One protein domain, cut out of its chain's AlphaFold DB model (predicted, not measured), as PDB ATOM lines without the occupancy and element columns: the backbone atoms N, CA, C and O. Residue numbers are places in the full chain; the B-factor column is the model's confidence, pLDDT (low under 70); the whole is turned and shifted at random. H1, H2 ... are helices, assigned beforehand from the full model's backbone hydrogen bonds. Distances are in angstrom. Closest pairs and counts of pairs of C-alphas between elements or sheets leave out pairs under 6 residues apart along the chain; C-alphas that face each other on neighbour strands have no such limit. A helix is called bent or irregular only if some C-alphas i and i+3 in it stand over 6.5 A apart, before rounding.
ATOM      1  N   LYS A  96      -1.090  11.179  37.957       90.12
ATOM      2  CA  LYS A  96      -1.301  12.348  38.848       90.12
ATOM      3  C   LYS A  96      -2.165  12.023  40.078       90.12
ATOM      4  O   LYS A  96      -1.782  12.336  41.202       90.12
ATOM      5  N   ALA A  97      -3.291  11.331  39.887       89.38
ATOM      6  CA  ALA A  97      -4.171  10.932  40.991       89.38
ATOM      7  C   ALA A  97      -3.523   9.911  41.951       89.38
ATOM      8  O   ALA A  97      -3.717   9.997  43.160       89.38
ATOM      9  N   HIS A  98      -2.726   8.968  41.435       88.62
ATOM     10  CA  HIS A  98      -1.996   7.991  42.252       88.62
ATOM     11  C   HIS A  98      -0.870   8.662  43.046       88.62
ATOM     12  O   HIS A  98      -0.707   8.364  44.226       88.62
ATOM     13  N   LYS A  99      -0.146   9.602  42.421       91.38
ATOM     14  CA  LYS A  99       0.882  10.428  43.065       91.38
ATOM     15  C   LYS A  99       0.279  11.224  44.226       91.38
ATOM     16  O   LYS A  99       0.714  11.051  45.358       91.38
ATOM     17  N   ARG A 100      -0.799  11.985  43.987       91.88
ATOM     18  CA  ARG A 100      -1.507  12.745  45.035       91.88
ATOM     19  C   ARG A 100      -1.994  11.865  46.195       91.88
ATOM     20  O   ARG A 100      -1.771  12.208  47.350       91.88
ATOM     21  N   VAL A 101      -2.613  10.714  45.911       90.75
ATOM     22  CA  VAL A 101      -3.064   9.782  46.965       90.75
ATOM     23  C   VAL A 101      -1.892   9.205  47.762       90.75
ATOM     24  O   VAL A 101      -2.010   9.068  48.976       90.75
ATOM     25  N   ALA A 102      -0.774   8.875  47.112       90.38
ATOM     26  CA  ALA A 102       0.422   8.418  47.812       90.38
ATOM     27  C   ALA A 102       0.977   9.522  48.726       90.38
ATOM     28  O   ALA A 102       1.227   9.256  49.897       90.38
ATOM     29  N   LEU A 103       1.095  10.765  48.242       93.19
ATOM     30  CA  LEU A 103       1.602  11.884  49.044       93.19
ATOM     31  C   LEU A 103       0.729  12.209  50.263       93.19
ATOM     32  O   LEU A 103       1.263  12.405  51.350       93.19
ATOM     33  N   LEU A 104      -0.598  12.139  50.130       93.06
ATOM     34  CA  LEU A 104      -1.533  12.237  51.262       93.06
ATOM     35  C   LEU A 104      -1.345  11.134  52.319       93.06
ATOM     36  O   LEU A 104      -1.888  11.241  53.418       93.06
ATOM     37  N   GLN A 105      -0.640  10.048  51.995       91.38
ATOM     38  CA  GLN A 105      -0.277   8.961  52.913       91.38
ATOM     39  C   GLN A 105       1.214   8.955  53.275       91.38
ATOM     40  O   GLN A 105       1.678   8.033  53.946       91.38
ATOM     41  N   HIS A 106       1.974   9.970  52.854       93.69
ATOM     42  CA  HIS A 106       3.385  10.074  53.190       93.69
ATOM     43  C   HIS A 106       3.560  10.268  54.711       93.69
ATOM     44  O   HIS A 106       2.841  11.078  55.301       93.69
ATOM     45  N   PRO A 107       4.497   9.582  55.390       93.31
ATOM     46  CA  PRO A 107       4.544   9.615  56.853       93.31
ATOM     47  C   PRO A 107       4.847  10.998  57.426       93.31
ATOM     48  O   PRO A 107       4.148  11.436  58.338       93.31
ATOM     49  N   LEU A 108       5.795  11.722  56.818       94.69
ATOM     50  CA  LEU A 108       6.118  13.103  57.201       94.69
ATOM     51  C   LEU A 108       4.941  14.061  56.956       94.69
ATOM     52  O   LEU A 108       4.799  15.054  57.666       94.69
ATOM     53  N   TRP A 109       4.072  13.760  55.979       95.69
ATOM     54  CA  TRP A 109       2.828  14.507  55.779       95.69
ATOM     55  C   TRP A 109       1.859  14.239  56.926       95.69
ATOM     56  O   TRP A 109       1.383  15.175  57.554       95.69
ATOM     57  N   ILE A 110       1.629  12.969  57.268       93.31
ATOM     58  CA  ILE A 110       0.756  12.578  58.385       93.31
ATOM     59  C   ILE A 110       1.252  13.164  59.722       93.31
ATOM     60  O   ILE A 110       0.429  13.570  60.538       93.31
ATOM     61  N   GLU A 111       2.565  13.237  59.960       92.56
ATOM     62  CA  GLU A 111       3.140  13.931  61.124       92.56
ATOM     63  C   GLU A 111       2.878  15.430  61.112       92.56
ATOM     64  O   GLU A 111       2.308  15.949  62.072       92.56
ATOM     65  N   SER A 112       3.214  16.102  60.010       95.00
ATOM     66  CA  SER A 112       2.965  17.537  59.842       95.00
ATOM     67  C   SER A 112       1.484  17.859  60.066       95.00
ATOM     68  O   SER A 112       1.146  18.795  60.787       95.00
ATOM     69  N   MET A 113       0.584  17.023  59.537       95.06
ATOM     70  CA  MET A 113      -0.864  17.150  59.720       95.06
ATOM     71  C   MET A 113      -1.321  16.920  61.162       95.06
ATOM     72  O   MET A 113      -2.278  17.562  61.579       95.06
ATOM     73  N   LYS A 114      -0.659  16.064  61.953       91.44
ATOM     74  CA  LYS A 114      -0.924  15.966  63.403       91.44
ATOM     75  C   LYS A 114      -0.499  17.238  64.131       91.44
ATOM     76  O   LYS A 114      -1.243  17.701  64.986       91.44
ATOM     77  N   GLY A 115       0.654  17.808  63.772       91.81
ATOM     78  CA  GLY A 115       1.102  19.106  64.283       91.81
ATOM     79  C   GLY A 115       0.060  20.192  64.022       91.81
ATOM     80  O   GLY A 115      -0.459  20.782  64.962       91.81
ATOM     81  N   TRP A 116      -0.332  20.363  62.759       94.62
ATOM     82  CA  TRP A 116      -1.423  21.251  62.350       94.62
ATOM     83  C   TRP A 116      -2.728  21.008  63.118       94.62
ATOM     84  O   TRP A 116      -3.310  21.951  63.649       94.62
ATOM     85  N   TRP A 117      -3.165  19.748  63.198       92.31
ATOM     86  CA  TRP A 117      -4.420  19.365  63.837       92.31
ATOM     87  C   TRP A 117      -4.463  19.757  65.318       92.31
ATOM     88  O   TRP A 117      -5.462  20.313  65.773       92.31
ATOM     89  N   ASN A 118      -3.359  19.542  66.039       88.88
ATOM     90  CA  ASN A 118      -3.216  19.914  67.447       88.88
ATOM     91  C   ASN A 118      -3.320  21.434  67.678       88.88
ATOM     92  O   ASN A 118      -3.753  21.845  68.749       88.88
ATOM     93  N   VAL A 119      -2.938  22.270  66.701       90.50
ATOM     94  CA  VAL A 119      -3.102  23.736  66.788       90.50
ATOM     95  C   VAL A 119      -4.528  24.164  66.428       90.50
ATOM     96  O   VAL A 119      -5.057  25.103  67.019       90.50
ATOM     97  N   THR A 120      -5.176  23.475  65.481       87.19
ATOM     98  CA  THR A 120      -6.548  23.793  65.040       87.19
ATOM     99  C   THR A 120      -7.663  23.292  65.947       87.19
ATOM    100  O   THR A 120      -8.775  23.807  65.840       87.19
ATOM    101  N   ASP A 121      -7.407  22.300  66.804       79.38
ATOM    102  CA  ASP A 121      -8.393  21.754  67.744       79.38
ATOM    103  C   ASP A 121      -8.076  22.209  69.187       79.38
ATOM    104  O   ASP A 121      -7.480  21.464  69.966       79.38
ATOM    105  N   PRO A 122      -8.445  23.449  69.579       55.97
ATOM    106  CA  PRO A 122      -8.176  23.995  70.910       55.97
ATOM    107  C   PRO A 122      -9.008  23.345  72.032       55.97
ATOM    108  O   PRO A 122      -8.959  23.809  73.176       55.97
ATOM    109  N   HIS A 123      -9.807  22.310  71.748       56.00
ATOM    110  CA  HIS A 123     -10.622  21.643  72.758       56.00
ATOM    111  C   HIS A 123      -9.875  20.505  73.465       56.00
ATOM    112  O   HIS A 123      -9.860  19.352  73.047       56.00
ATOM    113  N   GLY A 134     -12.181  14.592  66.735       70.38
ATOM    114  CA  GLY A 134     -11.857  16.013  66.615       70.38
ATOM    115  C   GLY A 134     -12.510  16.566  65.349       70.38
ATOM    116  O   GLY A 134     -12.554  15.896  64.305       70.38
ATOM    117  N   LYS A 135     -13.131  17.734  65.471       85.94
ATOM    118  CA  LYS A 135     -14.106  18.219  64.495       85.94
ATOM    119  C   LYS A 135     -13.991  19.717  64.342       85.94
ATOM    120  O   LYS A 135     -14.634  20.466  65.070       85.94
ATOM    121  N   ILE A 136     -13.220  20.116  63.338       89.25
ATOM    122  CA  ILE A 136     -13.052  21.519  62.978       89.25
ATOM    123  C   ILE A 136     -14.414  22.084  62.545       89.25
ATOM    124  O   ILE A 136     -15.103  21.510  61.685       89.25
ATOM    125  N   THR A 137     -14.826  23.176  63.189       91.50
ATOM    126  CA  THR A 137     -16.057  23.913  62.885       91.50
ATOM    127  C   THR A 137     -15.866  24.843  61.684       91.50
ATOM    128  O   THR A 137     -14.753  25.035  61.194       91.50
ATOM    129  N   MET A 138     -16.959  25.438  61.197       92.62
ATOM    130  CA  MET A 138     -16.902  26.409  60.097       92.62
ATOM    131  C   MET A 138     -16.035  27.617  60.464       92.62
ATOM    132  O   MET A 138     -15.225  28.071  59.664       92.62
ATOM    133  N   GLU A 139     -16.181  28.103  61.693       93.44
ATOM    134  CA  GLU A 139     -15.464  29.258  62.223       93.44
ATOM    135  C   GLU A 139     -13.957  28.978  62.314       93.44
ATOM    136  O   GLU A 139     -13.159  29.803  61.882       93.44
ATOM    137  N   GLN A 140     -13.570  27.791  62.797       93.06
ATOM    138  CA  GLN A 140     -12.168  27.364  62.881       93.06
ATOM    139  C   GLN A 140     -11.525  27.168  61.500       93.06
ATOM    140  O   GLN A 140     -10.364  27.523  61.309       93.06
ATOM    141  N   TYR A 141     -12.264  26.628  60.524       94.12
ATOM    142  CA  TYR A 141     -11.778  26.516  59.145       94.12
ATOM    143  C   TYR A 141     -11.596  27.888  58.491       94.12
ATOM    144  O   TYR A 141     -10.572  28.118  57.852       94.12
ATOM    145  N   ILE A 142     -12.559  28.803  58.659       95.62
ATOM    146  CA  ILE A 142     -12.469  30.157  58.096       95.62
ATOM    147  C   ILE A 142     -11.294  30.910  58.722       95.62
ATOM    148  O   ILE A 142     -10.471  31.442  57.986       95.62
ATOM    149  N   ASP A 143     -11.167  30.897  60.051       96.00
ATOM    150  CA  ASP A 143     -10.044  31.516  60.764       96.00
ATOM    151  C   ASP A 143      -8.692  30.971  60.265       96.00
ATOM    152  O   ASP A 143      -7.813  31.743  59.888       96.00
ATOM    153  N   LEU A 144      -8.552  29.648  60.133       96.44
ATOM    154  CA  LEU A 144      -7.360  29.032  59.548       96.44
ATOM    155  C   LEU A 144      -7.101  29.467  58.097       96.44
ATOM    156  O   LEU A 144      -5.975  29.836  57.766       96.44
ATOM    157  N   ASN A 145      -8.099  29.374  57.216       97.06
ATOM    158  CA  ASN A 145      -7.937  29.661  55.789       97.06
ATOM    159  C   ASN A 145      -7.542  31.138  55.590       97.06
ATOM    160  O   ASN A 145      -6.578  31.435  54.889       97.06
ATOM    161  N   VAL A 146      -8.166  32.057  56.329       98.06
ATOM    162  CA  VAL A 146      -7.808  33.483  56.335       98.06
ATOM    163  C   VAL A 146      -6.370  33.710  56.833       98.06
ATOM    164  O   VAL A 146      -5.632  34.492  56.233       98.06
ATOM    165  N   ARG A 147      -5.910  32.993  57.871       98.19
ATOM    166  CA  ARG A 147      -4.509  33.057  58.343       98.19
ATOM    167  C   ARG A 147      -3.512  32.514  57.326       98.19
ATOM    168  O   ARG A 147      -2.448  33.106  57.153       98.19
ATOM    169  N   LEU A 148      -3.844  31.408  56.660       97.94
ATOM    170  CA  LEU A 148      -3.046  30.844  55.569       97.94
ATOM    171  C   LEU A 148      -2.934  31.841  54.417       97.94
ATOM    172  O   LEU A 148      -1.827  32.092  53.948       97.94
ATOM    173  N   GLN A 149      -4.042  32.461  54.010       97.62
ATOM    174  CA  GLN A 149      -4.038  33.509  52.991       97.62
ATOM    175  C   GLN A 149      -3.178  34.707  53.417       97.62
ATOM    176  O   GLN A 149      -2.356  35.147  52.622       97.62
ATOM    177  N   LYS A 150      -3.268  35.177  54.671       97.94
ATOM    178  CA  LYS A 150      -2.422  36.279  55.173       97.94
ATOM    179  C   LYS A 150      -0.931  35.936  55.219       97.94
ATOM    180  O   LYS A 150      -0.089  36.795  54.979       97.94
ATOM    181  N   ALA A 151      -0.596  34.683  55.513       98.00
ATOM    182  CA  ALA A 151       0.784  34.213  55.493       98.00
ATOM    183  C   ALA A 151       1.322  34.014  54.065       98.00
ATOM    184  O   ALA A 151       2.501  34.251  53.826       98.00
ATOM    185  N   LEU A 152       0.494  33.564  53.120       97.12
ATOM    186  CA  LEU A 152       0.933  33.165  51.778       97.12
ATOM    187  C   LEU A 152       0.806  34.277  50.724       97.12
ATOM    188  O   LEU A 152       1.513  34.230  49.722       97.12
ATOM    189  N   ASN A 153      -0.060  35.271  50.935       96.25
ATOM    190  CA  ASN A 153      -0.277  36.389  50.018       96.25
ATOM    191  C   ASN A 153       0.222  37.712  50.643       96.25
ATOM    192  O   ASN A 153      -0.300  38.101  51.688       96.25
ATOM    193  N   PRO A 154       1.192  38.425  50.034       94.62
ATOM    194  CA  PRO A 154       1.607  39.748  50.510       94.62
ATOM    195  C   PRO A 154       0.505  40.808  50.347       94.62
ATOM    196  O   PRO A 154       0.367  41.676  51.205       94.62
ATOM    197  N   ASP A 155      -0.324  40.697  49.303       96.19
ATOM    198  CA  ASP A 155      -1.440  41.603  49.013       96.19
ATOM    199  C   ASP A 155      -2.728  41.090  49.687       96.19
ATOM    200  O   ASP A 155      -3.736  40.794  49.038       96.19
ATOM    201  N   PHE A 156      -2.664  40.881  51.004       97.62
ATOM    202  CA  PHE A 156      -3.758  40.300  51.780       97.62
ATOM    203  C   PHE A 156      -4.902  41.294  52.034       97.62
ATOM    204  O   PHE A 156      -4.724  42.319  52.692       97.62
ATOM    205  N   ASP A 157      -6.103  40.917  51.599       97.94
ATOM    206  CA  ASP A 157      -7.365  41.599  51.888       97.94
ATOM    207  C   ASP A 157      -8.221  40.714  52.808       97.94
ATOM    208  O   ASP A 157      -8.625  39.612  52.429       97.94
ATOM    209  N   TYR A 158      -8.491  41.199  54.022       97.62
ATOM    210  CA  TYR A 158      -9.224  40.453  55.046       97.62
ATOM    211  C   TYR A 158     -10.679  40.159  54.657       97.62
ATOM    212  O   TYR A 158     -11.152  39.045  54.878       97.62
ATOM    213  N   GLU A 159     -11.390  41.120  54.059       97.69
ATOM    214  CA  GLU A 159     -12.808  40.942  53.724       97.69
ATOM    215  C   GLU A 159     -12.962  39.925  52.591       97.69
ATOM    216  O   GLU A 159     -13.755  38.983  52.693       97.69
ATOM    217  N   ASN A 160     -12.143  40.058  51.544       97.69
ATOM    218  CA  ASN A 160     -12.130  39.109  50.433       97.69
ATOM    219  C   ASN A 160     -11.644  37.713  50.868       97.69
ATOM    220  O   ASN A 160     -12.220  36.715  50.430       97.69
ATOM    221  N   ALA A 161     -10.665  37.616  51.775       97.50
ATOM    222  CA  ALA A 161     -10.219  36.335  52.325       97.50
ATOM    223  C   ALA A 161     -11.321  35.630  53.134       97.50
ATOM    224  O   ALA A 161     -11.534  34.427  52.965       97.50
ATOM    225  N   CYS A 162     -12.061  36.366  53.973       97.25
ATOM    226  CA  CYS A 162     -13.199  35.826  54.722       97.25
ATOM    227  C   CYS A 162     -14.324  35.337  53.800       97.25
ATOM    228  O   CYS A 162     -14.895  34.273  54.048       97.25
ATOM    229  N   LEU A 163     -14.632  36.082  52.731       96.88
ATOM    230  CA  LEU A 163     -15.620  35.670  51.731       96.88
ATOM    231  C   LEU A 163     -15.168  34.414  50.975       96.88
ATOM    232  O   LEU A 163     -15.938  33.457  50.901       96.88
ATOM    233  N   SER A 164     -13.919  34.371  50.495       96.62
ATOM    234  CA  SER A 164     -13.352  33.192  49.825       96.62
ATOM    235  C   SER A 164     -13.405  31.962  50.730       96.62
ATOM    236  O   SER A 164     -13.940  30.934  50.333       96.62
ATOM    237  N   ALA A 165     -12.952  32.081  51.982       96.38
ATOM    238  CA  ALA A 165     -12.956  30.972  52.932       96.38
ATOM    239  C   ALA A 165     -14.373  30.465  53.270       96.38
ATOM    240  O   ALA A 165     -14.565  29.274  53.519       96.38
ATOM    241  N   ALA A 166     -15.380  31.345  53.269       95.62
ATOM    242  CA  ALA A 166     -16.775  30.951  53.454       95.62
ATOM    243  C   ALA A 166     -17.363  30.247  52.214       95.62
ATOM    244  O   ALA A 166     -18.126  29.290  52.370       95.62
ATOM    245  N   GLU A 167     -17.006  30.682  50.999       95.00
ATOM    246  CA  GLU A 167     -17.391  30.002  49.753       95.00
ATOM    247  C   GLU A 167     -16.716  28.627  49.623       95.00
ATOM    248  O   GLU A 167     -17.403  27.641  49.335       95.00
ATOM    249  N   ASP A 168     -15.413  28.543  49.919       93.62
ATOM    250  CA  ASP A 168     -14.638  27.299  49.938       93.62
ATOM    251  C   ASP A 168     -15.264  26.288  50.908       93.62
ATOM    252  O   ASP A 168     -15.586  25.167  50.506       93.62
ATOM    253  N   TRP A 169     -15.565  26.704  52.150       92.94
ATOM    254  CA  TRP A 169     -16.232  25.853  53.143       92.94
ATOM    255  C   TRP A 169     -17.558  25.275  52.640       92.94
ATOM    256  O   TRP A 169     -17.894  24.128  52.949       92.94
ATOM    257  N   ASP A 170     -18.357  26.046  51.899       90.62
ATOM    258  CA  ASP A 170     -19.652  25.558  51.431       90.62
ATOM    259  C   ASP A 170     -19.508  24.529  50.300       90.62
ATOM    260  O   ASP A 170     -20.261  23.547  50.290       90.62
ATOM    261  N   VAL A 171     -18.517  24.694  49.414       89.31
ATOM    262  CA  VAL A 171     -18.135  23.700  48.392       89.31
ATOM    263  C   VAL A 171     -17.624  22.421  49.057       89.31
ATOM    264  O   VAL A 171     -18.171  21.340  48.816       89.31
ATOM    265  N   ASP A 172     -16.636  22.566  49.936       85.44
ATOM    266  CA  ASP A 172     -16.006  21.499  50.707       85.44
ATOM    267  C   ASP A 172     -17.057  20.692  51.482       85.44
ATOM    268  O   ASP A 172     -17.271  19.490  51.275       85.44
ATOM    269  N   ALA A 173     -17.815  21.365  52.342       83.31
ATOM    270  CA  ALA A 173     -18.694  20.698  53.282       83.31
ATOM    271  C   ALA A 173     -20.018  20.193  52.652       83.31
ATOM    272  O   ALA A 173     -20.685  19.334  53.248       83.31
ATOM    273  N   GLU A 174     -20.431  20.654  51.456       78.31
ATOM    274  CA  GLU A 174     -21.539  20.020  50.710       78.31
ATOM    275  C   GLU A 174     -21.188  18.597  50.242       78.31
ATOM    276  O   GLU A 174     -22.016  17.684  50.388       78.31
ATOM    277  N   ASP A 175     -19.973  18.371  49.735       69.19
ATOM    278  CA  ASP A 175     -19.578  17.067  49.188       69.19
ATOM    279  C   ASP A 175     -19.461  15.984  50.282       69.19
ATOM    280  O   ASP A 175     -19.618  14.787  50.013       69.19
ATOM    281  N   TRP A 176     -19.241  16.375  51.544       66.56
ATOM    282  CA  TRP A 176     -18.853  15.438  52.610       66.56
ATOM    283  C   TRP A 176     -19.981  15.035  53.565       66.56
ATOM    284  O   TRP A 176     -19.939  13.946  54.138       66.56
ATOM    285  N   THR A 206     -19.016  19.390  59.983       83.00
ATOM    286  CA  THR A 206     -17.739  19.344  60.716       83.00
ATOM    287  C   THR A 206     -16.669  18.668  59.872       83.00
ATOM    288  O   THR A 206     -16.936  17.605  59.301       83.00
ATOM    289  N   PHE A 207     -15.468  19.237  59.834       84.06
ATOM    290  CA  PHE A 207     -14.304  18.655  59.162       84.06
ATOM    291  C   PHE A 207     -13.767  17.445  59.938       84.06
ATOM    292  O   PHE A 207     -13.782  17.433  61.165       84.06
ATOM    293  N   THR A 208     -13.252  16.438  59.231       89.31
ATOM    294  CA  THR A 208     -12.487  15.326  59.826       89.31
ATOM    295  C   THR A 208     -11.004  15.457  59.484       89.31
ATOM    296  O   THR A 208     -10.660  16.110  58.501       89.31
ATOM    297  N   PHE A 209     -10.124  14.785  60.234       89.88
ATOM    298  CA  PHE A 209      -8.672  14.805  59.996       89.88
ATOM    299  C   PHE A 209      -8.276  14.452  58.550       89.88
ATOM    300  O   PHE A 209      -7.475  15.154  57.940       89.88
ATOM    301  N   ASP A 210      -8.870  13.402  57.964       90.06
ATOM    302  CA  ASP A 210      -8.628  13.030  56.557       90.06
ATOM    303  C   ASP A 210      -8.962  14.193  55.600       90.06
ATOM    304  O   ASP A 210      -8.233  14.428  54.640       90.06
ATOM    305  N   LYS A 211     -10.043  14.940  55.864       89.75
ATOM    306  CA  LYS A 211     -10.445  16.090  55.041       89.75
ATOM    307  C   LYS A 211      -9.561  17.302  55.247       89.75
ATOM    308  O   LYS A 211      -9.201  17.960  54.282       89.75
ATOM    309  N   PHE A 212      -9.164  17.550  56.484       92.44
ATOM    310  CA  PHE A 212      -8.246  18.621  56.846       92.44
ATOM    311  C   PHE A 212      -6.880  18.451  56.174       92.44
ATOM    312  O   PHE A 212      -6.352  19.383  55.574       92.44
ATOM    313  N   SER A 213      -6.386  17.212  56.182       94.38
ATOM    314  CA  SER A 213      -5.222  16.776  55.416       94.38
ATOM    315  C   SER A 213      -5.416  16.969  53.905       94.38
ATOM    316  O   SER A 213      -4.521  17.485  53.245       94.38
ATOM    317  N   GLU A 214      -6.582  16.628  53.338       94.06
ATOM    318  CA  GLU A 214      -6.876  16.892  51.918       94.06
ATOM    319  C   GLU A 214      -6.861  18.396  51.570       94.06
ATOM    320  O   GLU A 214      -6.261  18.751  50.557       94.06
ATOM    321  N   PHE A 215      -7.438  19.264  52.410       94.88
ATOM    322  CA  PHE A 215      -7.445  20.727  52.237       94.88
ATOM    323  C   PHE A 215      -6.031  21.325  52.287       94.88
ATOM    324  O   PHE A 215      -5.597  21.968  51.331       94.88
ATOM    325  N   LEU A 216      -5.267  21.065  53.356       96.50
ATOM    326  CA  LEU A 216      -3.894  21.575  53.474       96.50
ATOM    327  C   LEU A 216      -2.979  21.026  52.370       96.50
ATOM    328  O   LEU A 216      -2.045  21.707  51.948       96.50
ATOM    329  N   PHE A 217      -3.256  19.823  51.863       95.94
ATOM    330  CA  PHE A 217      -2.531  19.276  50.722       95.94
ATOM    331  C   PHE A 217      -2.839  20.029  49.426       95.94
ATOM    332  O   PHE A 217      -1.925  20.261  48.643       95.94
ATOM    333  N   GLU A 218      -4.094  20.421  49.184       94.75
ATOM    334  CA  GLU A 218      -4.446  21.249  48.024       94.75
ATOM    335  C   GLU A 218      -3.813  22.637  48.107       94.75
ATOM    336  O   GLU A 218      -3.249  23.093  47.113       94.75
ATOM    337  N   VAL A 219      -3.791  23.253  49.295       94.69
ATOM    338  CA  VAL A 219      -3.023  24.485  49.537       94.69
ATOM    339  C   VAL A 219      -1.547  24.272  49.187       94.69
ATOM    340  O   VAL A 219      -0.991  25.049  48.417       94.69
ATOM    341  N   GLY A 220      -0.920  23.189  49.655       95.12
ATOM    342  CA  GLY A 220       0.466  22.857  49.304       95.12
ATOM    343  C   GLY A 220       0.687  22.618  47.802       95.12
ATOM    344  O   GLY A 220       1.652  23.128  47.239       95.12
ATOM    345  N   GLU A 221      -0.208  21.884  47.130       93.56
ATOM    346  CA  GLU A 221      -0.129  21.588  45.688       93.56
ATOM    347  C   GLU A 221      -0.282  22.852  44.819       93.56
ATOM    348  O   GLU A 221       0.287  22.906  43.731       93.56
ATOM    349  N   MET A 222      -0.991  23.891  45.281       93.12
ATOM    350  CA  MET A 222      -1.092  25.166  44.549       93.12
ATOM    351  C   MET A 222       0.242  25.921  44.459       93.12
ATOM    352  O   MET A 222       0.497  26.576  43.450       93.12
ATOM    353  N   TRP A 223       1.097  25.814  45.480       91.38
ATOM    354  CA  TRP A 223       2.387  26.517  45.548       91.38
ATOM    355  C   TRP A 223       3.584  25.664  45.105       91.38
ATOM    356  O   TRP A 223       4.695  26.179  44.994       91.38
ATOM    357  N   CYS A 224       3.404  24.358  44.896       91.12
ATOM    358  CA  CYS A 224       4.506  23.408  44.745       91.12
ATOM    359  C   CYS A 224       4.303  22.434  43.583       91.12
ATOM    360  O   CYS A 224       3.229  21.874  43.385       91.12
ATOM    361  N   ASP A 225       5.390  22.120  42.876       81.38
ATOM    362  CA  ASP A 225       5.369  21.324  41.642       81.38
ATOM    363  C   ASP A 225       5.197  19.794  41.854       81.38
ATOM    364  O   ASP A 225       5.652  18.971  41.058       81.38
ATOM    365  N   GLY A 226       4.518  19.394  42.937       78.62
ATOM    366  CA  GLY A 226       4.176  18.001  43.256       78.62
ATOM    367  C   GLY A 226       5.294  17.171  43.904       78.62
ATOM    368  O   GLY A 226       5.214  15.940  43.907       78.62
ATOM    369  N   SER A 227       6.331  17.825  44.435       90.06
ATOM    370  CA  SER A 227       7.345  17.222  45.313       90.06
ATOM    371  C   SER A 227       6.874  17.295  46.764       90.06
ATOM    372  O   SER A 227       6.464  18.363  47.232       90.06
ATOM    373  N   ILE A 228       6.956  16.177  47.490       94.19
ATOM    374  CA  ILE A 228       6.579  16.148  48.906       94.19
ATOM    375  C   ILE A 228       7.488  17.036  49.752       94.19
ATOM    376  O   ILE A 228       7.015  17.678  50.682       94.19
ATOM    377  N   GLU A 229       8.768  17.134  49.386       95.38
ATOM    378  CA  GLU A 229       9.749  17.988  50.047       95.38
ATOM    379  C   GLU A 229       9.288  19.455  49.997       95.38
ATOM    380  O   GLU A 229       9.217  20.114  51.030       95.38
ATOM    381  N   SER A 230       8.896  19.947  48.814       95.44
ATOM    382  CA  SER A 230       8.397  21.322  48.648       95.44
ATOM    383  C   SER A 230       7.077  21.570  49.389       95.44
ATOM    384  O   SER A 230       6.947  22.579  50.081       95.44
ATOM    385  N   ILE A 231       6.142  20.613  49.332       96.50
ATOM    386  CA  ILE A 231       4.845  20.688  50.024       96.50
ATOM    387  C   ILE A 231       5.039  20.746  51.548       96.50
ATOM    388  O   ILE A 231       4.395  21.549  52.218       96.50
ATOM    389  N   LEU A 232       5.949  19.940  52.103       97.25
ATOM    390  CA  LEU A 232       6.276  19.969  53.532       97.25
ATOM    391  C   LEU A 232       6.949  21.285  53.937       97.25
ATOM    392  O   LEU A 232       6.614  21.823  54.989       97.25
ATOM    393  N   VAL A 233       7.852  21.832  53.112       97.62
ATOM    394  CA  VAL A 233       8.507  23.120  53.395       97.62
ATOM    395  C   VAL A 233       7.491  24.263  53.449       97.62
ATOM    396  O   VAL A 233       7.477  24.984  54.445       97.62
ATOM    397  N   ILE A 234       6.606  24.425  52.453       97.69
ATOM    398  CA  ILE A 234       5.615  25.522  52.458       97.69
ATOM    399  C   ILE A 234       4.596  25.368  53.598       97.69
ATOM    400  O   ILE A 234       4.339  26.325  54.327       97.69
ATOM    401  N   ILE A 235       4.071  24.157  53.817       97.88
ATOM    402  CA  ILE A 235       3.027  23.902  54.819       97.88
ATOM    403  C   ILE A 235       3.570  23.972  56.253       97.88
ATOM    404  O   ILE A 235       2.895  24.523  57.123       97.88
ATOM    405  N   ASN A 236       4.792  23.505  56.524       98.00
ATOM    406  CA  ASN A 236       5.387  23.661  57.857       98.00
ATOM    407  C   ASN A 236       5.921  25.080  58.094       98.00
ATOM    408  O   ASN A 236       5.857  25.555  59.227       98.00
ATOM    409  N   SER A 237       6.347  25.799  57.046       98.31
ATOM    410  CA  SER A 237       6.636  27.238  57.154       98.31
ATOM    411  C   SER A 237       5.388  28.022  57.542       98.31
ATOM    412  O   SER A 237       5.426  28.797  58.493       98.31
ATOM    413  N   ALA A 238       4.259  27.765  56.875       98.19
ATOM    414  CA  ALA A 238       2.988  28.384  57.222       98.19
ATOM    415  C   ALA A 238       2.570  28.067  58.671       98.19
ATOM    416  O   ALA A 238       2.247  28.999  59.403       98.19
ATOM    417  N   LEU A 239       2.652  26.803  59.118       97.75
ATOM    418  CA  LEU A 239       2.314  26.407  60.496       97.75
ATOM    419  C   LEU A 239       3.112  27.194  61.533       97.75
ATOM    420  O   LEU A 239       2.537  27.813  62.431       97.75
ATOM    421  N   LEU A 240       4.439  27.155  61.415       97.69
ATOM    422  CA  LEU A 240       5.356  27.804  62.347       97.69
ATOM    423  C   LEU A 240       5.147  29.322  62.356       97.69
ATOM    424  O   LEU A 240       5.147  29.944  63.419       97.69
ATOM    425  N   HIS A 241       4.880  29.906  61.189       97.94
ATOM    426  CA  HIS A 241       4.683  31.340  61.037       97.94
ATOM    427  C   HIS A 241       3.356  31.848  61.610       97.94
ATOM    428  O   HIS A 241       3.365  32.882  62.278       97.94
ATOM    429  N   ILE A 242       2.233  31.138  61.427       97.94
ATOM    430  CA  ILE A 242       0.913  31.585  61.930       97.94
ATOM    431  C   ILE A 242       0.610  31.177  63.377       97.94
ATOM    432  O   ILE A 242      -0.379  31.634  63.951       97.94
ATOM    433  N   SER A 243       1.438  30.322  63.979       97.44
ATOM    434  CA  SER A 243       1.289  29.867  65.366       97.44
ATOM    435  C   SER A 243       2.398  30.400  66.272       97.44
ATOM    436  O   SER A 243       3.481  30.757  65.809       97.44
ATOM    437  N   GLN A 244       2.148  30.430  67.578       96.25
ATOM    438  CA  GLN A 244       3.096  30.840  68.613       96.25
ATOM    439  C   GLN A 244       3.033  29.900  69.818       96.25
ATOM    440  O   GLN A 244       1.971  29.382  70.158       96.25
ATOM    441  N   GLY A 245       4.175  29.674  70.462       94.94
ATOM    442  CA  GLY A 245       4.320  28.791  71.617       94.94
ATOM    443  C   GLY A 245       5.773  28.359  71.796       94.94
ATOM    444  O   GLY A 245       6.607  28.624  70.933       94.94
ATOM    445  N   VAL A 246       6.080  27.686  72.907       93.38
ATOM    446  CA  VAL A 246       7.421  27.109  73.138       93.38
ATOM    447  C   VAL A 246       7.584  25.790  72.379       93.38
ATOM    448  O   VAL A 246       8.646  25.536  71.823       93.38
ATOM    449  N   HIS A 247       6.517  24.987  72.324       92.62
ATOM    450  CA  HIS A 247       6.488  23.679  71.674       92.62
ATOM    451  C   HIS A 247       5.281  23.543  70.759       92.62
ATOM    452  O   HIS A 247       4.217  24.067  71.083       92.62
ATOM    453  N   LEU A 248       5.390  22.762  69.680       89.94
ATOM    454  CA  LEU A 248       4.263  22.507  68.763       89.94
ATOM    455  C   LEU A 248       3.063  21.806  69.446       89.94
ATOM    456  O   LEU A 248       1.931  21.855  68.976       89.94
ATOM    457  N   CYS A 249       3.303  21.165  70.592       86.69
ATOM    458  CA  CYS A 249       2.280  20.547  71.440       86.69
ATOM    459  C   CYS A 249       1.485  21.558  72.289       86.69
ATOM    460  O   CYS A 249       0.456  21.201  72.857       86.69
ATOM    461  N   SER A 250       1.994  22.785  72.438       89.44
ATOM    462  CA  SER A 250       1.404  23.871  73.233       89.44
ATOM    463  C   SER A 250       1.253  25.170  72.437       89.44
ATOM    464  O   SER A 250       1.006  26.229  73.017       89.44
ATOM    465  N   THR A 251       1.403  25.106  71.112       92.56
ATOM    466  CA  THR A 251       1.186  26.243  70.222       92.56
ATOM    467  C   THR A 251      -0.287  26.576  70.069       92.56
ATOM    468  O   THR A 251      -1.115  25.698  69.843       92.56
ATOM    469  N   VAL A 252      -0.574  27.871  70.086       94.62
ATOM    470  CA  VAL A 252      -1.852  28.462  69.681       94.62
ATOM    471  C   VAL A 252      -1.644  29.268  68.401       94.62
ATOM    472  O   VAL A 252      -0.507  29.609  68.059       94.62
ATOM    473  N   PHE A 253      -2.712  29.612  67.683       96.31
ATOM    474  CA  PHE A 253      -2.591  30.619  66.630       96.31
ATOM    475  C   PHE A 253      -2.186  31.979  67.218       96.31
ATOM    476  O   PHE A 253      -2.570  32.338  68.331       96.31
ATOM    477  N   LYS A 254      -1.368  32.719  66.467       97.19
ATOM    478  CA  LYS A 254      -1.069  34.133  66.724       97.19
ATOM    479  C   LYS A 254      -2.338  34.977  66.581       97.19
ATOM    480  O   LYS A 254      -3.296  34.527  65.959       97.19
ATOM    481  N   ASP A 255      -2.351  36.221  67.044       97.25
ATOM    482  CA  ASP A 255      -3.416  37.147  66.634       97.25
ATOM    483  C   ASP A 255      -3.275  37.473  65.146       97.25
ATOM    484  O   ASP A 255      -2.152  37.596  64.647       97.25
ATOM    485  N   ILE A 256      -4.392  37.600  64.422       97.06
ATOM    486  CA  ILE A 256      -4.351  37.764  62.960       97.06
ATOM    487  C   ILE A 256      -3.520  38.983  62.545       97.06
ATOM    488  O   ILE A 256      -2.751  38.904  61.588       97.06
ATOM    489  N   ASP A 257      -3.589  40.079  63.296       97.56
ATOM    490  CA  ASP A 257      -2.840  41.308  63.018       97.56
ATOM    491  C   ASP A 257      -1.324  41.133  63.159       97.56
ATOM    492  O   ASP A 257      -0.569  41.745  62.409       97.56
ATOM    493  N   SER A 258      -0.883  40.217  64.027       97.62
ATOM    494  CA  SER A 258       0.533  39.869  64.215       97.62
ATOM    495  C   SER A 258       1.085  38.883  63.174       97.62
ATOM    496  O   SER A 258       2.296  38.659  63.111       97.62
ATOM    497  N   ILE A 259       0.222  38.296  62.334       98.19
ATOM    498  CA  ILE A 259       0.648  37.504  61.176       98.19
ATOM    499  C   ILE A 259       1.008  38.471  60.047       98.19
ATOM    500  O   ILE A 259       0.144  39.150  59.494       98.19
ATOM    501  N   VAL A 260       2.292  38.506  59.702       97.25
ATOM    502  CA  VAL A 260       2.819  39.139  58.482       97.25
ATOM    503  C   VAL A 260       2.858  38.121  57.334       97.25
ATOM    504  O   VAL A 260       2.690  36.924  57.573       97.25
ATOM    505  N   SER A 261       3.128  38.547  56.102       97.75
ATOM    506  CA  SER A 261       3.406  37.607  55.009       97.75
ATOM    507  C   SER A 261       4.679  36.793  55.284       97.75
ATOM    508  O   SER A 261       5.612  37.266  55.939       97.75
ATOM    509  N   LEU A 262       4.741  35.566  54.773       97.56
ATOM    510  CA  LEU A 262       5.956  34.756  54.766       97.56
ATOM    511  C   LEU A 262       7.055  35.468  53.955       97.56
ATOM    512  O   LEU A 262       6.758  36.176  52.989       97.56
ATOM    513  N   PRO A 263       8.332  35.317  54.340       96.50
ATOM    514  CA  PRO A 263       9.406  36.110  53.764       96.50
ATOM    515  C   PRO A 263       9.777  35.626  52.355       96.50
ATOM    516  O   PRO A 263       9.799  34.426  52.081       96.50
ATOM    517  N   ASN A 264      10.130  36.557  51.463       95.75
ATOM    518  CA  ASN A 264      10.335  36.276  50.032       95.75
ATOM    519  C   ASN A 264      11.376  35.179  49.729       95.75
ATOM    520  O   ASN A 264      11.253  34.487  48.717       95.75
ATOM    521  N   HIS A 265      12.368  34.964  50.602       95.81
ATOM    522  CA  HIS A 265      13.355  33.894  50.419       95.81
ATOM    523  C   HIS A 265      12.761  32.484  50.543       95.81
ATOM    524  O   HIS A 265      13.326  31.565  49.964       95.81
ATOM    525  N   LEU A 266      11.610  32.299  51.208       96.25
ATOM    526  CA  LEU A 266      10.864  31.032  51.173       96.25
ATOM    527  C   LEU A 266      10.442  30.688  49.740       96.25
ATOM    528  O   LEU A 266      10.640  29.565  49.287       96.25
ATOM    529  N   PHE A 267       9.875  31.653  49.015       95.25
ATOM    530  CA  PHE A 267       9.415  31.437  47.644       95.25
ATOM    531  C   PHE A 267      10.589  31.264  46.671       95.25
ATOM    532  O   PHE A 267      10.492  30.476  45.730       95.25
ATOM    533  N   GLN A 268      11.727  31.918  46.935       95.12
ATOM    534  CA  GLN A 268      12.975  31.663  46.213       95.12
ATOM    535  C   GLN A 268      13.499  30.237  46.463       95.12
ATOM    536  O   GLN A 268      13.778  29.520  45.506       95.12
ATOM    537  N   GLU A 269      13.553  29.788  47.719       95.00
ATOM    538  CA  GLU A 269      13.923  28.415  48.091       95.00
ATOM    539  C   GLU A 269      12.989  27.372  47.447       95.00
ATOM    540  O   GLU A 269      13.456  26.376  46.895       95.00
ATOM    541  N   LEU A 270      11.675  27.620  47.412       94.88
ATOM    542  CA  LEU A 270      10.711  26.752  46.719       94.88
ATOM    543  C   LEU A 270      10.903  26.743  45.194       94.88
ATOM    544  O   LEU A 270      10.757  25.689  44.572       94.88
ATOM    545  N   SER A 271      11.270  27.878  44.593       94.38
ATOM    546  CA  SER A 271      11.641  27.965  43.175       94.38
ATOM    547  C   SER A 271      12.915  27.165  42.879       94.38
ATOM    548  O   SER A 271      12.938  26.369  41.940       94.38
ATOM    549  N   ASP A 272      13.952  27.290  43.707       93.56
ATOM    550  CA  ASP A 272      15.195  26.521  43.573       93.56
ATOM    551  C   ASP A 272      14.949  25.013  43.769       93.56
ATOM    552  O   ASP A 272      15.475  24.178  43.024       93.56
ATOM    553  N   MET A 273      14.072  24.645  44.710       93.31
ATOM    554  CA  MET A 273      13.595  23.271  44.864       93.31
ATOM    555  C   MET A 273      12.859  22.788  43.607       93.31
ATOM    556  O   MET A 273      13.152  21.687  43.138       93.31
ATOM    557  N   ALA A 274      11.976  23.598  43.015       91.50
ATOM    558  CA  ALA A 274      11.277  23.274  41.769       91.50
ATOM    559  C   ALA A 274      12.234  23.092  40.575       91.50
ATOM    560  O   ALA A 274      12.032  22.180  39.774       91.50
ATOM    561  N   LEU A 275      13.319  23.869  40.494       90.31
ATOM    562  CA  LEU A 275      14.381  23.675  39.497       90.31
ATOM    563  C   LEU A 275      15.189  22.383  39.726       90.31
ATOM    564  O   LEU A 275      15.647  21.764  38.766       90.31
ATOM    565  N   SER A 276      15.341  21.946  40.982       88.50
ATOM    566  CA  SER A 276      15.987  20.670  41.349       88.50
ATOM    567  C   SER A 276      15.065  19.438  41.268       88.50
ATOM    568  O   SER A 276      15.507  18.290  41.421       88.50
ATOM    569  N   ASN A 277      13.764  19.659  41.071       84.31
ATOM    570  CA  ASN A 277      12.774  18.594  41.022       84.31
ATOM    571  C   ASN A 277      12.866  17.814  39.704       84.31
ATOM    572  O   ASN A 277      13.280  18.341  38.670       84.31
ATOM    573  N   PRO A 278      12.512  16.516  39.720       80.31
ATOM    574  CA  PRO A 278      12.599  15.710  38.519       80.31
ATOM    575  C   PRO A 278      11.561  16.197  37.497       80.31
ATOM    576  O   PRO A 278      10.511  16.716  37.883       80.31
ATOM    577  N   PRO A 279      11.795  15.988  36.188       82.50
ATOM    578  CA  PRO A 279      10.841  16.395  35.164       82.50
ATOM    579  C   PRO A 279       9.456  15.797  35.444       82.50
ATOM    580  O   PRO A 279       9.347  14.627  35.809       82.50
ATOM    581  N   LYS A 280       8.389  16.575  35.211       83.69
ATOM    582  CA  LYS A 280       6.990  16.204  35.529       83.69
ATOM    583  C   LYS A 280       6.563  14.844  34.948       83.69
ATOM    584  O   LYS A 280       5.761  14.134  35.547       83.69
ATOM    585  N   ASN A 281       7.184  14.446  33.835       84.88
ATOM    586  CA  ASN A 281       7.002  13.156  33.162       84.88
ATOM    587  C   ASN A 281       7.875  12.014  33.733       84.88
ATOM    588  O   ASN A 281       8.082  11.006  33.058       84.88
ATOM    589  N   MET A 282       8.422  12.150  34.947       89.25
ATOM    590  CA  MET A 282       9.138  11.070  35.625       89.25
ATOM    591  C   MET A 282       8.202   9.878  35.859       89.25
ATOM    592  O   MET A 282       7.092  10.026  36.386       89.25
ATOM    593  N   ASP A 283       8.701   8.696  35.485       91.56
ATOM    594  CA  ASP A 283       8.052   7.408  35.710       91.56
ATOM    595  C   ASP A 283       7.614   7.233  37.174       91.56
ATOM    596  O   ASP A 283       8.319   7.643  38.100       91.56
ATOM    597  N   PHE A 284       6.454   6.604  37.381       89.12
ATOM    598  CA  PHE A 284       5.850   6.481  38.704       89.12
ATOM    599  C   PHE A 284       6.744   5.736  39.701       89.12
ATOM    600  O   PHE A 284       6.774   6.123  40.866       89.12
ATOM    601  N   ILE A 285       7.514   4.728  39.270       90.75
ATOM    602  CA  ILE A 285       8.414   3.984  40.161       90.75
ATOM    603  C   ILE A 285       9.560   4.889  40.610       90.75
ATOM    604  O   ILE A 285       9.825   4.971  41.804       90.75
ATOM    605  N   LYS A 286      10.193   5.629  39.691       91.31
ATOM    606  CA  LYS A 286      11.275   6.573  40.039       91.31
ATOM    607  C   LYS A 286      10.783   7.709  40.936       91.31
ATOM    608  O   LYS A 286      11.456   8.070  41.898       91.31
ATOM    609  N   TRP A 287       9.594   8.237  40.645       92.00
ATOM    610  CA  TRP A 287       8.942   9.241  41.482       92.00
ATOM    611  C   TRP A 287       8.659   8.685  42.886       92.00
ATOM    612  O   TRP A 287       9.007   9.326  43.874       92.00
ATOM    613  N   TYR A 288       8.113   7.468  42.988       90.69
ATOM    614  CA  TYR A 288       7.835   6.817  44.270       90.69
ATOM    615  C   TYR A 288       9.124   6.553  45.055       90.69
ATOM    616  O   TYR A 288       9.193   6.851  46.241       90.69
ATOM    617  N   GLN A 289      10.170   6.054  44.392       90.50
ATOM    618  CA  GLN A 289      11.472   5.801  45.008       90.50
ATOM    619  C   GLN A 289      12.053   7.068  45.645       90.50
ATOM    620  O   GLN A 289      12.389   7.034  46.826       90.50
ATOM    621  N   ARG A 290      12.076   8.194  44.913       88.38
ATOM    622  CA  ARG A 290      12.503   9.493  45.464       88.38
ATOM    623  C   ARG A 290      11.649   9.925  46.658       88.38
ATOM    624  O   ARG A 290      12.193  10.408  47.641       88.38
ATOM    625  N   ASN A 291      10.327   9.763  46.576       89.38
ATOM    626  CA  ASN A 291       9.428  10.272  47.610       89.38
ATOM    627  C   ASN A 291       9.345   9.372  48.862       89.38
ATOM    628  O   ASN A 291       8.922   9.868  49.893       89.38
ATOM    629  N   PHE A 292       9.714   8.080  48.806       90.31
ATOM    630  CA  PHE A 292       9.430   7.120  49.893       90.31
ATOM    631  C   PHE A 292      10.605   6.245  50.372       90.31
ATOM    632  O   PHE A 292      10.465   5.620  51.423       90.31
ATOM    633  N   LEU A 293      11.739   6.149  49.661       87.56
ATOM    634  CA  LEU A 293      12.873   5.329  50.135       87.56
ATOM    635  C   LEU A 293      13.731   6.035  51.194       87.56
ATOM    636  O   LEU A 293      14.251   5.389  52.099       87.56
ATOM    637  N   GLU A 294      13.868   7.355  51.098       89.50
ATOM    638  CA  GLU A 294      14.807   8.143  51.905       89.50
ATOM    639  C   GLU A 294      14.079   9.085  52.875       89.50
ATOM    640  O   GLU A 294      14.414  10.256  53.008       89.50
ATOM    641  N   ILE A 295      13.057   8.573  53.572       91.12
ATOM    642  CA  ILE A 295      12.212   9.356  54.498       91.12
ATOM    643  C   ILE A 295      13.043  10.085  55.574       91.12
ATOM    644  O   ILE A 295      12.704  11.204  55.948       91.12
ATOM    645  N   ILE A 296      14.138   9.482  56.054       91.19
ATOM    646  CA  ILE A 296      15.030  10.104  57.049       91.19
ATOM    647  C   ILE A 296      15.818  11.256  56.411       91.19
ATOM    648  O   ILE A 296      15.684  12.389  56.866       91.19
ATOM    649  N   SER A 297      16.528  11.009  55.302       93.25
ATOM    650  CA  SER A 297      17.254  12.044  54.548       93.25
ATOM    651  C   SER A 297      16.333  13.196  54.125       93.25
ATOM    652  O   SER A 297      16.724  14.358  54.125       93.25
ATOM    653  N   MET A 298      15.079  12.887  53.788       94.31
ATOM    654  CA  MET A 298      14.049  13.862  53.444       94.31
ATOM    655  C   MET A 298      13.597  14.691  54.650       94.31
ATOM    656  O   MET A 298      13.449  15.905  54.521       94.31
ATOM    657  N   ARG A 299      13.386  14.067  55.817       94.88
ATOM    658  CA  ARG A 299      13.095  14.775  57.075       94.88
ATOM    659  C   ARG A 299      14.230  15.735  57.410       94.88
ATOM    660  O   ARG A 299      13.961  16.896  57.710       94.88
ATOM    661  N   GLU A 300      15.474  15.277  57.316       94.88
ATOM    662  CA  GLU A 300      16.675  16.093  57.532       94.88
ATOM    663  C   GLU A 300      16.751  17.251  56.528       94.88
ATOM    664  O   GLU A 300      16.882  18.398  56.944       94.88
ATOM    665  N   TYR A 301      16.553  16.988  55.234       95.75
ATOM    666  CA  TYR A 301      16.539  18.005  54.177       95.75
ATOM    667  C   TYR A 301      15.459  19.078  54.394       95.75
ATOM    668  O   TYR A 301      15.741  20.273  54.315       95.75
ATOM    669  N   VAL A 302      14.218  18.675  54.692       96.56
ATOM    670  CA  VAL A 302      13.117  19.611  54.984       96.56
ATOM    671  C   VAL A 302      13.431  20.416  56.247       96.56
ATOM    672  O   VAL A 302      13.230  21.626  56.262       96.56
ATOM    673  N   THR A 303      13.977  19.774  57.282       96.75
ATOM    674  CA  THR A 303      14.390  20.425  58.535       96.75
ATOM    675  C   THR A 303      15.497  21.456  58.297       96.75
ATOM    676  O   THR A 303      15.400  22.580  58.779       96.75
ATOM    677  N   GLU A 304      16.516  21.119  57.501       96.75
ATOM    678  CA  GLU A 304      17.599  22.033  57.125       96.75
ATOM    679  C   GLU A 304      17.061  23.251  56.362       96.75
ATOM    680  O   GLU A 304      17.408  24.389  56.685       96.75
ATOM    681  N   ARG A 305      16.170  23.041  55.382       96.81
ATOM    682  CA  ARG A 305      15.529  24.140  54.644       96.81
ATOM    683  C   ARG A 305      14.699  25.024  55.567       96.81
ATOM    684  O   ARG A 305      14.849  26.239  55.510       96.81
ATOM    685  N   LEU A 306      13.903  24.446  56.466       97.38
ATOM    686  CA  LEU A 306      13.142  25.214  57.456       97.38
ATOM    687  C   LEU A 306      14.057  26.039  58.374       97.38
ATOM    688  O   LEU A 306      13.743  27.198  58.622       97.38
ATOM    689  N   PHE A 307      15.214  25.515  58.801       97.25
ATOM    690  CA  PHE A 307      16.199  26.297  59.565       97.25
ATOM    691  C   PHE A 307      16.846  27.422  58.748       97.25
ATOM    692  O   PHE A 307      17.102  28.491  59.293       97.25
ATOM    693  N   ARG A 308      17.087  27.234  57.444       96.50
ATOM    694  CA  ARG A 308      17.547  28.330  56.568       96.50
ATOM    695  C   ARG A 308      16.475  29.409  56.400       96.50
ATOM    696  O   ARG A 308      16.805  30.589  56.345       96.50
ATOM    697  N   ILE A 309      15.203  29.012  56.328       96.50
ATOM    698  CA  ILE A 309      14.080  29.934  56.119       96.50
ATOM    699  C   ILE A 309      13.719  30.676  57.419       96.50
ATOM    700  O   ILE A 309      13.437  31.872  57.372       96.50
ATOM    701  N   MET A 310      13.758  30.001  58.571       97.06
ATOM    702  CA  MET A 310      13.400  30.532  59.894       97.06
ATOM    703  C   MET A 310      14.460  30.142  60.949       97.06
ATOM    704  O   MET A 310      14.201  29.313  61.822       97.06
ATOM    705  N   PRO A 311      15.664  30.749  60.925       96.75
ATOM    706  CA  PRO A 311      16.796  30.340  61.773       96.75
ATOM    707  C   PRO A 311      16.588  30.555  63.279       96.75
ATOM    708  O   PRO A 311      17.365  30.053  64.089       96.75
ATOM    709  N   HIS A 312      15.559  31.307  63.666       96.44
ATOM    710  CA  HIS A 312      15.230  31.619  65.058       96.44
ATOM    711  C   HIS A 312      14.031  30.828  65.595       96.44
ATOM    712  O   HIS A 312      13.579  31.110  66.700       96.44
ATOM    713  N   GLU A 313      13.505  29.862  64.837       97.06
ATOM    714  CA  GLU A 313      12.300  29.121  65.205       97.06
ATOM    715  C   GLU A 313      12.636  27.805  65.939       97.06
ATOM    716  O   GLU A 313      12.986  26.812  65.290       97.06
ATOM    717  N   PRO A 314      12.535  27.739  67.284       95.62
ATOM    718  CA  PRO A 314      12.890  26.535  68.036       95.62
ATOM    719  C   PRO A 314      11.966  25.346  67.734       95.62
ATOM    720  O   PRO A 314      12.402  24.198  67.821       95.62
ATOM    721  N   ARG A 315      10.710  25.597  67.337       95.69
ATOM    722  CA  ARG A 315       9.696  24.550  67.117       95.69
ATOM    723  C   ARG A 315       9.930  23.712  65.856       95.69
ATOM    724  O   ARG A 315       9.217  22.734  65.655       95.69
ATOM    725  N   ILE A 316      10.929  24.036  65.026       96.50
ATOM    726  CA  ILE A 316      11.323  23.206  63.870       96.50
ATOM    727  C   ILE A 316      11.675  21.773  64.309       96.50
ATOM    728  O   ILE A 316      11.344  20.821  63.603       96.50
ATOM    729  N   GLY A 317      12.290  21.599  65.487       91.94
ATOM    730  CA  GLY A 317      12.581  20.271  66.043       91.94
ATOM    731  C   GLY A 317      11.329  19.459  66.402       91.94
ATOM    732  O   GLY A 317      11.333  18.236  66.263       91.94
ATOM    733  N   ASP A 318      10.246  20.140  66.784       92.94
ATOM    734  CA  ASP A 318       9.003  19.543  67.296       92.94
ATOM    735  C   ASP A 318       8.014  19.120  66.192       92.94
ATOM    736  O   ASP A 318       7.010  18.468  66.482       92.94
ATOM    737  N   LEU A 319       8.276  19.466  64.922       91.81
ATOM    738  CA  LEU A 319       7.435  19.088  63.770       91.81
ATOM    739  C   LEU A 319       7.260  17.569  63.614       91.81
ATOM    740  O   LEU A 319       6.276  17.102  63.038       91.81
ATOM    741  N   TRP A 320       8.215  16.801  64.127       91.38
ATOM    742  CA  TRP A 320       8.350  15.371  63.890       91.38
ATOM    743  C   TRP A 320       8.078  14.589  65.179       91.38
ATOM    744  O   TRP A 320       8.994  14.152  65.876       91.38
ATOM    745  N   ILE A 321       6.790  14.448  65.505       72.81
ATOM    746  CA  ILE A 321       6.295  13.911  66.787       72.81
ATOM    747  C   ILE A 321       6.815  12.488  67.089       72.81
ATOM    748  O   ILE A 321       6.895  12.102  68.256       72.81
ATOM    749  N   SER A 322       7.166  11.689  66.076       67.12
ATOM    750  CA  SER A 322       7.753  10.361  66.257       67.12
ATOM    751  C   SER A 322       9.274  10.337  66.041       67.12
ATOM    752  O   SER A 322       9.811  10.461  64.939       67.12
ATOM    753  N   GLU A 323       9.990  10.072  67.134       55.94
ATOM    754  CA  GLU A 323      11.326   9.457  67.092       55.94
ATOM    755  C   GLU A 323      11.243   7.937  66.857       55.94
ATOM    756  O   GLU A 323      12.240   7.292  66.534       55.94
ATOM    757  N   THR A 324      10.056   7.332  67.010       53.94
ATOM    758  CA  THR A 324       9.853   5.894  66.801       53.94
ATOM    759  C   THR A 324      10.021   5.552  65.324       53.94
ATOM    760  O   THR A 324       9.107   5.771  64.529       53.94
ATOM    761  N   GLY A 325      11.197   5.019  64.979       58.56
ATOM    762  CA  GLY A 325      11.642   4.793  63.608       58.56
ATOM    763  C   GLY A 325      10.572   4.192  62.697       58.56
ATOM    764  O   GLY A 325      10.049   3.104  62.948       58.56
ATOM    765  N   TYR A 326      10.274   4.904  61.611       64.81
ATOM    766  CA  TYR A 326       9.314   4.465  60.610       64.81
ATOM    767  C   TYR A 326       9.720   3.132  59.988       64.81
ATOM    768  O   TYR A 326      10.701   3.046  59.246       64.81
ATOM    769  N   ASN A 327       8.900   2.102  60.193       67.56
ATOM    770  CA  ASN A 327       9.000   0.893  59.393       67.56
ATOM    771  C   ASN A 327       8.529   1.212  57.965       67.56
ATOM    772  O   ASN A 327       7.330   1.213  57.678       67.56
ATOM    773  N   GLN A 328       9.478   1.478  57.062       64.94
ATOM    774  CA  GLN A 328       9.215   1.776  55.647       64.94
ATOM    775  C   GLN A 328       8.314   0.719  54.987       64.94
ATOM    776  O   GLN A 328       7.457   1.047  54.167       64.94
ATOM    777  N   THR A 329       8.461  -0.546  55.393       66.69
ATOM    778  CA  THR A 329       7.625  -1.665  54.938       66.69
ATOM    779  C   THR A 329       6.164  -1.472  55.330       66.69
ATOM    780  O   THR A 329       5.271  -1.711  54.523       66.69
ATOM    781  N   GLU A 330       5.901  -1.013  56.555       70.06
ATOM    782  CA  GLU A 330       4.541  -0.774  57.036       70.06
ATOM    783  C   GLU A 330       3.899   0.411  56.310       70.06
ATOM    784  O   GLU A 330       2.768   0.300  55.846       70.06
ATOM    785  N   VAL A 331       4.647   1.500  56.111       63.12
ATOM    786  CA  VAL A 331       4.217   2.660  55.311       63.12
ATOM    787  C   VAL A 331       3.854   2.236  53.887       63.12
ATOM    788  O   VAL A 331       2.774   2.568  53.396       63.12
ATOM    789  N   PHE A 332       4.721   1.455  53.234       65.81
ATOM    790  CA  PHE A 332       4.480   0.916  51.897       65.81
ATOM    791  C   PHE A 332       3.223   0.035  51.857       65.81
ATOM    792  O   PHE A 332       2.385   0.190  50.966       65.81
ATOM    793  N   ILE A 333       3.048  -0.858  52.836       71.38
ATOM    794  CA  ILE A 333       1.863  -1.718  52.972       71.38
ATOM    795  C   ILE A 333       0.591  -0.882  53.202       71.38
ATOM    796  O   ILE A 333      -0.439  -1.153  52.589       71.38
ATOM    797  N   GLN A 334       0.630   0.159  54.036       67.75
ATOM    798  CA  GLN A 334      -0.517   1.044  54.268       67.75
ATOM    799  C   GLN A 334      -0.884   1.836  53.001       67.75
ATOM    800  O   GLN A 334      -2.052   1.846  52.599       67.75
ATOM    801  N   CYS A 335       0.109   2.423  52.321       61.47
ATOM    802  CA  CYS A 335      -0.079   3.145  51.061       61.47
ATOM    803  C   CYS A 335      -0.667   2.239  49.973       61.47
ATOM    804  O   CYS A 335      -1.675   2.591  49.359       61.47
ATOM    805  N   THR A 336      -0.085   1.055  49.759       67.62
ATOM    806  CA  THR A 336      -0.563   0.093  48.752       67.62
ATOM    807  C   THR A 336      -1.962  -0.426  49.072       67.62
ATOM    808  O   THR A 336      -2.818  -0.378  48.192       67.62
ATOM    809  N   ASN A 337      -2.261  -0.797  50.321       73.56
ATOM    810  CA  ASN A 337      -3.606  -1.220  50.728       73.56
ATOM    811  C   ASN A 337      -4.663  -0.114  50.531       73.56
ATOM    812  O   ASN A 337      -5.789  -0.395  50.108       73.56
ATOM    813  N   ARG A 338      -4.335   1.157  50.817       66.12
ATOM    814  CA  ARG A 338      -5.276   2.284  50.651       66.12
ATOM    815  C   ARG A 338      -5.441   2.670  49.175       66.12
ATOM    816  O   ARG A 338      -6.574   2.905  48.750       66.12
ATOM    817  N   LEU A 339      -4.364   2.641  48.381       64.88
ATOM    818  CA  LEU A 339      -4.397   2.775  46.918       64.88
ATOM    819  C   LEU A 339      -5.228   1.661  46.274       64.88
ATOM    820  O   LEU A 339      -6.116   1.955  45.477       64.88
ATOM    821  N   GLU A 340      -5.015   0.401  46.656       73.94
ATOM    822  CA  GLU A 340      -5.811  -0.739  46.195       73.94
ATOM    823  C   GLU A 340      -7.280  -0.588  46.625       73.94
ATOM    824  O   GLU A 340      -8.194  -0.837  45.838       73.94
ATOM    825  N   GLY A 341      -7.540  -0.106  47.843       74.56
ATOM    826  CA  GLY A 341      -8.880   0.228  48.322       74.56
ATOM    827  C   GLY A 341      -9.579   1.299  47.473       74.56
ATOM    828  O   GLY A 341     -10.768   1.159  47.166       74.56
ATOM    829  N   LEU A 342      -8.859   2.343  47.055       60.16
ATOM    830  CA  LEU A 342      -9.365   3.417  46.193       60.16
ATOM    831  C   LEU A 342      -9.551   2.955  44.741       60.16
ATOM    832  O   LEU A 342     -10.628   3.161  44.179       60.16
ATOM    833  N   LEU A 343      -8.581   2.236  44.173       63.94
ATOM    834  CA  LEU A 343      -8.691   1.555  42.878       63.94
ATOM    835  C   LEU A 343      -9.914   0.634  42.846       63.94
ATOM    836  O   LEU A 343     -10.717   0.711  41.922       63.94
ATOM    837  N   ASN A 344     -10.131  -0.160  43.896       70.00
ATOM    838  CA  ASN A 344     -11.314  -1.004  44.036       70.00
ATOM    839  C   ASN A 344     -12.621  -0.196  44.118       70.00
ATOM    840  O   ASN A 344     -13.640  -0.654  43.603       70.00
ATOM    841  N   ARG A 345     -12.642   0.993  44.739       67.00
ATOM    842  CA  ARG A 345     -13.829   1.878  44.737       67.00
ATOM    843  C   ARG A 345     -14.106   2.439  43.338       67.00
ATOM    844  O   ARG A 345     -15.253   2.396  42.898       67.00
ATOM    845  N   ILE A 346     -13.070   2.892  42.628       59.72
ATOM    846  CA  ILE A 346     -13.156   3.399  41.246       59.72
ATOM    847  C   ILE A 346     -13.625   2.284  40.295       59.72
ATOM    848  O   ILE A 346     -14.578   2.457  39.535       59.72
ATOM    849  N   GLN A 347     -13.034   1.093  40.384       61.00
ATOM    850  CA  GLN A 347     -13.438  -0.067  39.586       61.00
ATOM    851  C   GLN A 347     -14.868  -0.530  39.904       61.00
ATOM    852  O   GLN A 347     -15.587  -0.928  38.992       61.00
ATOM    853  N   LYS A 348     -15.325  -0.442  41.163       66.44
ATOM    854  CA  LYS A 348     -16.713  -0.768  41.551       66.44
ATOM    855  C   LYS A 348     -17.734   0.286  41.106       66.44
ATOM    856  O   LYS A 348     -18.895  -0.072  40.914       66.44
ATOM    857  N   SER A 349     -17.341   1.548  40.915       44.97
ATOM    858  CA  SER A 349     -18.237   2.598  40.403       44.97
ATOM    859  C   SER A 349     -18.367   2.580  38.870       44.97
ATOM    860  O   SER A 349     -19.456   2.825  38.346       44.97
ATOM    861  N   GLY A 350     -17.309   2.186  38.151       38.31
ATOM    862  CA  GLY A 350     -17.274   2.052  36.687       38.31
ATOM    863  C   GLY A 350     -18.430   1.271  36.020       38.31
ATOM    864  O   GLY A 350     -19.051   1.806  35.095       38.31
TER     865      GLY A 350
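What this domain is: This is residues 96 to 123, 134 to 176 and 206 to 350 of the 868 residues of an uncharacterized protein of Stentor coeruleus (UniProt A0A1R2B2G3). H6 is the core, surrounded by H2, H5, H7, H9 and H10. H3, itself crossed by H4, packs on H6 at residues 238 to 242, while H1 and H8 come close to its first residue, Ile 228; H11 packs on H1 with residues 335 to 339, and its residues 344 to 350 stick out. The printed part has 216 residues with eleven named helices, H1 to H11 along the chain, and no named strand: all helix. It is compact, with a radius of gyration of the C-alphas of 17.3 A and a rounded outline of 45 by 41 by 33 A.

How they stand to each other: H1, residues 96 to 103, touches H11, residues 328 to 350, through residues 335 to 339 of H11 alone; the closest C-alphas, of Ala 102 and Cys 335, are 6.2 A apart. H2, residues 107 to 120, touches the hub H6, residues 228 to 242, at a shallow tilt of 18 degrees, the same way; their closest C-alphas, of Trp 116 and Leu 239, are 6.6 A apart. H3, residues 138 to 152, touches H4, residues 158 to 176, at a steep tilt of 53 degrees; their closest C-alphas, of Ile 142 and Ala 165, are 5.3 A apart. H5, residues 209 to 223, touches H6, about perpendicular at 76 degrees; their closest C-alphas, of Gly 220 and Ile 231, are 4.9 A apart. H6 and H7, residues 264 to 276, form a hairpin at a shallow tilt of 9 degrees. H8, residues 284 to 292, touches no helix. H6, H7 and H9, residues 295 to 309, form an up and down bundle, each running against the one before. H9 and H10, residues 314 to 319, form a hairpin at a shallow tilt of 28 degrees; H10 is irregular, only just, with C-alphas 314 and 317 6.6 A apart. Every O i to N i+4 pair is within hydrogen-bond range in H1, H2, H3, H6, H7, H8, H9 and H11; the counts are 13 of 15 in H4, 10 of 11 in H5 and 1 of 2 in H10.

Where its parts are: H1 begins at C-alpha 96, (-1.301, 12.348, 38.848). From first to last C-alpha, H4 is 26.9 A, H5 21.6 A, H6 21.0 A and H11 32.6 A long. H11 ends at C-alpha 350, (-17.274, 2.052, 36.687).

The domain as a whole: The C-alphas farthest apart, of His 312 and Gly 350, are 52.3 A apart. Residues 124 to 133 and 177 to 205 are not printed; the C-alpha gaps across these cuts are 8.4 A and 9.1 A. The link from H6 to H7, residues 243 to 263, is long. The mean pLDDT of the printed part is 88.6, and 27 residues are under 70, among them residues 322 to 329.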